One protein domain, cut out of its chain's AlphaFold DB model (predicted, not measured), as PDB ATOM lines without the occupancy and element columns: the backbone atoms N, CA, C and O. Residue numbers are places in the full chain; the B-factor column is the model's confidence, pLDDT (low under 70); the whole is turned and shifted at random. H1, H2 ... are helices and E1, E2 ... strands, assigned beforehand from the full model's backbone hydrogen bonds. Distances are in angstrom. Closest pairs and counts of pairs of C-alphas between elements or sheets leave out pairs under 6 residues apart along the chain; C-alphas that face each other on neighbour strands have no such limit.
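Overview. This is residues 2 to 50 of the 63 residues of the protein "YCII domain-containing protein" of Ignavibacteria bacterium RBG_13_36_8 (UniProt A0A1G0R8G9). A two-stranded hairpin, E1 and E2, and two helices, H1 and H2, make a loose, open arrangement, with the centres of the hairpin, H1 and H2 at the corners of a triangle and few contacts between them. The short helix H3 lies at the end where H1 begins and H2 ends, and the turn of the hairpin, residues 19 to 24, sticks out. The printed part has 49 residues, with three named helices and two named strands in the order H1, E1, E2, H2, H3; the sheet, E1 - E2, is antiparallel and the class is mixed, helices and strands. The whole is only just compact, close to loose, with a radius of gyration of the C-alphas of 11.1 A and spans of 32 by 23 by 19 A.

Along the chain. E1 is residues 15 to 18, 10.5 A long, and E2 is residues 25 to 28, 10.3 A long. H1, residues 2 to 9, is 11.5 A long and begins at C-alpha 2 (172.949, 183.282, 189.374). H2, residues 34 to 42, is 12.3 A long and begins at C-alpha 34 (164.088, 178.877, 170.857). H3, residues 45 to 48, is 4.9 A long and ends at C-alpha 48 (180.097, 181.974, 182.288).

Arrangement. E1 and E2 form a hairpin, antiparallel at 172 degrees between their directions. N 15 and O 28, 2.8 A apart, and N 17 and O 26, 3.0 A apart, are within hydrogen-bond range. H1 is apart from E2 and from H2. H2 is apart from E1. H3 only just touches H1, with 3 pairs of C-alphas within 8 A; the closest C-alphas are those of His 2 and Pro 45, 5.4 A apart. H2 and H3 are close but not clearly touching; their closest C-alphas, of Glu 42 and Glu 48, are 7.8 A apart. In H1 and H2 every O i to N i+4 pair is within hydrogen-bond range; H3 is too short for such a pair.

Size, cuts and confidence. The two C-alphas farthest apart, those of Asp 21 and Ala 32, are 31.7 A apart. The printed part has no cut. The link from E1 to E2 is short, and the other three links are tight. The mean pLDDT of the printed part is 91.7, and no printed residue is under 70.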
ATOM      1  N   HIS A   2     173.934 184.031 190.168       82.00
ATOM      2  CA  HIS A   2     172.949 183.282 189.374       82.00
ATOM      3  C   HIS A   2     171.480 183.647 189.677       82.00
ATOM      4  O   HIS A   2     170.795 184.154 188.804       82.00
ATOM      5  N   GLU A   3     171.007 183.494 190.921       83.62
ATOM      6  CA  GLU A   3     169.590 183.763 191.265       83.62
ATOM      7  C   GLU A   3     169.162 185.192 190.889       83.62
ATOM      8  O   GLU A   3     168.123 185.406 190.277       83.62
ATOM      9  N   LYS A   4     170.038 186.164 191.167       87.81
ATOM     10  CA  LYS A   4     169.813 187.578 190.852       87.81
ATOM     11  C   LYS A   4     169.649 187.837 189.346       87.81
ATOM     12  O   LYS A   4     168.819 188.659 188.982       87.81
ATOM     13  N   TYR A   5     170.426 187.153 188.499       91.44
ATOM     14  CA  TYR A   5     170.310 187.259 187.040       91.44
ATOM     15  C   TYR A   5     168.890 186.886 186.600       91.44
ATOM     16  O   TYR A   5     168.192 187.695 185.994       91.44
ATOM     17  N   TRP A   6     168.418 185.714 187.027       91.75
ATOM     18  CA  TRP A   6     167.094 185.216 186.670       91.75
ATOM     19  C   TRP A   6     165.945 186.060 187.240       91.75
ATOM     20  O   TRP A   6     164.964 186.320 186.542       91.75
ATOM     21  N   GLU A   7     166.069 186.546 188.479       88.38
ATOM     22  CA  GLU A   7     165.068 187.433 189.087       88.38
ATOM     23  C   GLU A   7     164.945 188.787 188.360       88.38
ATOM     24  O   GLU A   7     163.847 189.345 188.255       88.38
ATOM     25  N   GLU A   8     166.053 189.335 187.846       93.50
ATOM     26  CA  GLU A   8     166.074 190.639 187.167       93.50
ATOM     27  C   GLU A   8     165.453 190.595 185.764       93.50
ATOM     28  O   GLU A   8     164.877 191.600 185.335       93.50
ATOM     29  N   LEU A   9     165.482 189.439 185.090       91.94
ATOM     30  CA  LEU A   9     164.867 189.251 183.770       91.94
ATOM     31  C   LEU A   9     163.335 189.343 183.798       91.94
ATOM     32  O   LEU A   9     162.720 189.671 182.784       91.94
ATOM     33  N   LYS A  10     162.706 189.078 184.954       91.69
ATOM     34  CA  LYS A  10     161.241 189.114 185.139       91.69
ATOM     35  C   LYS A  10     160.480 188.313 184.072       91.69
ATOM     36  O   LYS A  10     159.430 188.748 183.591       91.69
ATOM     37  N   LEU A  11     161.016 187.147 183.712       92.75
ATOM     38  CA  LEU A  11     160.443 186.284 182.683       92.75
ATOM     39  C   LEU A  11     159.064 185.773 183.111       92.75
ATOM     40  O   LEU A  11     158.803 185.477 184.281       92.75
ATOM     41  N   LYS A  12     158.156 185.667 182.144       93.25
ATOM     42  CA  LYS A  12     156.801 185.175 182.389       93.25
ATOM     43  C   LYS A  12     156.835 183.670 182.678       93.25
ATOM     44  O   LYS A  12     157.608 182.943 182.067       93.25
ATOM     45  N   ASN A  13     156.008 183.228 183.632       91.62
ATOM     46  CA  ASN A  13     155.964 181.844 184.129       91.62
ATOM     47  C   ASN A  13     157.333 181.282 184.560       91.62
ATOM     48  O   ASN A  13     157.541 180.070 184.523       91.62
ATOM     49  N   TYR A  14     158.253 182.156 184.979       93.62
ATOM     50  CA  TYR A  14     159.540 181.734 185.505       93.62
ATOM     51  C   TYR A  14     159.358 180.848 186.741       93.62
ATOM     52  O   TYR A  14     158.717 181.244 187.718       93.62
ATOM     53  N   MET A  15     159.955 179.662 186.701       91.25
ATOM     54  CA  MET A  15     160.121 178.787 187.851       91.25
ATOM     55  C   MET A  15     161.546 178.258 187.875       91.25
ATOM     56  O   MET A  15     162.130 177.950 186.836       91.25
ATOM     57  N   TRP A  16     162.065 178.110 189.084       90.00
ATOM     58  CA  TRP A  16     163.350 177.496 189.366       90.00
ATOM     59  C   TRP A  16     163.158 176.415 190.427       90.00
ATOM     60  O   TRP A  16     162.417 176.610 191.395       90.00
ATOM     61  N   GLY A  17     163.825 175.280 190.240       90.31
ATOM     62  CA  GLY A  17     163.928 174.237 191.247       90.31
ATOM     63  C   GLY A  17     165.248 173.487 191.145       90.31
ATOM     64  O   GLY A  17     165.638 173.036 190.069       90.31
ATOM     65  N   GLU A  18     165.906 173.312 192.285       93.12
ATOM     66  CA  GLU A  18     167.068 172.437 192.409       93.12
ATOM     67  C   GLU A  18     166.661 170.956 192.352       93.12
ATOM     68  O   GLU A  18     165.560 170.567 192.761       93.12
ATOM     69  N   PHE A  19     167.557 170.107 191.852       93.12
ATOM     70  CA  PHE A  19     167.400 168.663 191.991       93.12
ATOM     71  C   PHE A  19     167.624 168.249 193.445       93.12
ATOM     72  O   PHE A  19     168.456 168.812 194.148       93.12
ATOM     73  N   ALA A  20     166.898 167.226 193.900       94.00
ATOM     74  CA  ALA A  20     166.917 166.803 195.302       94.00
ATOM     75  C   ALA A  20     168.294 166.320 195.804       94.00
ATOM     76  O   ALA A  20     168.521 166.265 197.011       94.00
ATOM     77  N   ASP A  21     169.193 165.938 194.897       94.81
ATOM     78  CA  ASP A  21     170.569 165.533 195.193       94.81
ATOM     79  C   ASP A  21     171.583 166.689 195.095       94.81
ATOM     80  O   ASP A  21     172.772 166.475 195.327       94.81
ATOM     81  N   GLY A  22     171.127 167.903 194.764       90.31
ATOM     82  CA  GLY A  22     171.961 169.094 194.613       90.31
ATOM     83  C   GLY A  22     172.912 169.051 193.412       90.31
ATOM     84  O   GLY A  22     173.818 169.876 193.331       90.31
ATOM     85  N   SER A  23     172.737 168.098 192.490       92.19
ATOM     86  CA  SER A  23     173.606 167.945 191.311       92.19
ATOM     87  C   SER A  23     173.372 169.009 190.234       92.19
ATOM     88  O   SER A  23     174.206 169.187 189.350       92.19
ATOM     89  N   GLY A  24     172.253 169.728 190.308       92.38
ATOM     90  CA  GLY A  24     171.876 170.759 189.352       92.38
ATOM     91  C   GLY A  24     170.465 171.265 189.613       92.38
ATOM     92  O   GLY A  24     169.982 171.245 190.747       92.38
ATOM     93  N   GLY A  25     169.779 171.681 188.554       92.31
ATOM     94  CA  GLY A  25     168.356 171.966 188.635       92.31
ATOM     95  C   GLY A  25     167.718 172.290 187.294       92.31
ATOM     96  O   GLY A  25     168.321 172.126 186.235       92.31
ATOM     97  N   LEU A  26     166.468 172.731 187.367       93.06
ATOM     98  CA  LEU A  26     165.621 173.019 186.224       93.06
ATOM     99  C   LEU A  26     165.049 174.427 186.325       93.06
ATOM    100  O   LEU A  26     164.459 174.805 187.339       93.06
ATOM    101  N   ILE A  27     165.161 175.157 185.223       92.81
ATOM    102  CA  ILE A  27     164.524 176.451 185.034       92.81
ATOM    103  C   ILE A  27     163.484 176.311 183.922       92.81
ATOM    104  O   ILE A  27     163.752 175.707 182.885       92.81
ATOM    105  N   THR A  28     162.297 176.878 184.130       94.12
ATOM    106  CA  THR A  28     161.259 177.000 183.098       94.12
ATOM    107  C   THR A  28     160.839 178.453 182.979       94.12
ATOM    108  O   THR A  28     160.656 179.106 184.001       94.12
ATOM    109  N   PHE A  29     160.657 178.953 181.761       94.75
ATOM    110  CA  PHE A  29     160.161 180.301 181.487       94.75
ATOM    111  C   PHE A  29     159.515 180.358 180.101       94.75
ATOM    112  O   PHE A  29     159.790 179.513 179.249       94.75
ATOM    113  N   ASP A  30     158.673 181.364 179.876       93.94
ATOM    114  CA  ASP A  30     158.173 181.691 178.543       93.94
ATOM    115  C   ASP A  30     159.253 182.460 177.761       93.94
ATOM    116  O   ASP A  30     159.761 183.477 178.242       93.94
ATOM    117  N   ALA A  31     159.524 182.027 176.532       93.94
ATOM    118  CA  ALA A  31     160.294 182.755 175.524       93.94
ATOM    119  C   ALA A  31     159.469 182.855 174.232       93.94
ATOM    120  O   ALA A  31     158.587 182.029 173.983       93.94
ATOM    121  N   ALA A  32     159.727 183.862 173.403       92.06
ATOM    122  CA  ALA A  32     159.047 184.038 172.124       92.06
ATOM    123  C   ALA A  32     159.436 182.958 171.104       92.06
ATOM    124  O   ALA A  32     158.643 182.651 170.213       92.06
ATOM    125  N   ASN A  33     160.652 182.417 171.204       92.44
ATOM    126  CA  ASN A  33     161.180 181.349 170.358       92.44
ATOM    127  C   ASN A  33     162.411 180.687 171.012       92.44
ATOM    128  O   ASN A  33     162.890 181.126 172.057       92.44
ATOM    129  N   GLU A  34     162.911 179.617 170.386       91.69
ATOM    130  CA  GLU A  34     164.088 178.877 170.857       91.69
ATOM    131  C   GLU A  34     165.364 179.736 170.884       91.69
ATOM    132  O   GLU A  34     166.147 179.606 171.820       91.69
ATOM    133  N   GLU A  35     165.560 180.641 169.916       93.94
ATOM    134  CA  GLU A  35     166.748 181.508 169.865       93.94
ATOM    135  C   GLU A  35     166.815 182.442 171.081       93.94
ATOM    136  O   GLU A  35     167.842 182.482 171.752       93.94
ATOM    137  N   GLU A  36     165.709 183.102 171.443       93.62
ATOM    138  CA  GLU A  36     165.650 183.955 172.642       93.62
ATOM    139  C   GLU A  36     165.929 183.149 173.922       93.62
ATOM    140  O   GLU A  36     166.645 183.606 174.812       93.62
ATOM    141  N   ALA A  37     165.393 181.925 174.018       93.94
ATOM    142  CA  ALA A  37     165.655 181.060 175.163       93.94
ATOM    143  C   ALA A  37     167.141 180.683 175.270       93.94
ATOM    144  O   ALA A  37     167.680 180.631 176.376       93.94
ATOM    145  N   ILE A  38     167.801 180.432 174.135       93.62
ATOM    146  CA  ILE A  38     169.238 180.153 174.082       93.62
ATOM    147  C   ILE A  38     170.032 181.382 174.527       93.62
ATOM    148  O   ILE A  38     170.879 181.231 175.402       93.62
ATOM    149  N   GLU A  39     169.739 182.570 173.990       93.88
ATOM    150  CA  GLU A  39     170.446 183.811 174.344       93.88
ATOM    151  C   GLU A  39     170.381 184.086 175.853       93.88
ATOM    152  O   GLU A  39     171.416 184.290 176.486       93.88
ATOM    153  N   ILE A  40     169.189 183.981 176.454       93.38
ATOM    154  CA  ILE A  40     169.000 184.129 177.906       93.38
ATOM    155  C   ILE A  40     169.843 183.102 178.676       93.38
ATOM    156  O   ILE A  40     170.497 183.420 179.663       93.38
ATOM    157  N   ILE A  41     169.847 181.841 178.246       91.75
ATOM    158  CA  ILE A  41     170.599 180.804 178.957       91.75
ATOM    159  C   ILE A  41     172.108 181.029 178.820       91.75
ATOM    160  O   ILE A  41     172.839 180.796 179.775       91.75
ATOM    161  N   GLU A  42     172.607 181.468 177.666       91.88
ATOM    162  CA  GLU A  42     174.041 181.705 177.459       91.88
ATOM    163  C   GLU A  42     174.611 182.842 178.315       91.88
ATOM    164  O   GLU A  42     175.804 182.817 178.618       91.88
ATOM    165  N   GLU A  43     173.769 183.767 178.772       92.06
ATOM    166  CA  GLU A  43     174.140 184.833 179.708       92.06
ATOM    167  C   GLU A  43     174.051 184.418 181.193       92.06
ATOM    168  O   GLU A  43     174.303 185.238 182.078       92.06
ATOM    169  N   ASP A  44     173.721 183.157 181.508       91.38
ATOM    170  CA  ASP A  44     173.687 182.683 182.896       91.38
ATOM    171  C   ASP A  44     175.098 182.710 183.529       91.38
ATOM    172  O   ASP A  44     176.017 182.039 183.037       91.38
ATOM    173  N   PRO A  45     175.282 183.373 184.691       91.19
ATOM    174  CA  PRO A  45     176.564 183.411 185.392       91.19
ATOM    175  C   PRO A  45     177.171 182.039 185.728       91.19
ATOM    176  O   PRO A  45     178.387 181.939 185.897       91.19
ATOM    177  N   LEU A  46     176.366 180.978 185.866       90.62
ATOM    178  CA  LEU A  46     176.875 179.615 186.067       90.62
ATOM    179  C   LEU A  46     177.539 179.058 184.807       90.62
ATOM    180  O   LEU A  46     178.527 178.327 184.916       90.62
ATOM    181  N   LEU A  47     177.028 179.412 183.627       89.00
ATOM    182  CA  LEU A  47     177.634 179.029 182.357       89.00
ATOM    183  C   LEU A  47     178.902 179.836 182.095       89.00
ATOM    184  O   LEU A  47     179.930 179.241 181.772       89.00
ATOM    185  N   GLU A  48     178.885 181.146 182.354       88.31
ATOM    186  CA  GLU A  48     180.097 181.974 182.288       88.31
ATOM    187  C   GLU A  48     181.198 181.460 183.234       88.31
ATOM    188  O   GLU A  48     182.379 181.403 182.877       88.31
ATOM    189  N   ALA A  49     180.817 181.017 184.436       90.69
ATOM    190  CA  ALA A  49     181.736 180.453 185.420       90.69
ATOM    191  C   ALA A  49     182.221 179.026 185.091       90.69
ATOM    192  O   ALA A  49     183.014 178.482 185.860       90.69
ATOM    193  N   ASN A  50     181.772 178.415 183.983       89.12
ATOM    194  CA  ASN A  50     182.004 177.000 183.651       89.12
ATOM    195  C   ASN A  50     181.635 176.048 184.811       89.12
ATOM    196  O   ASN A  50     182.296 175.036 185.040       89.12
TER     197      ASN A  50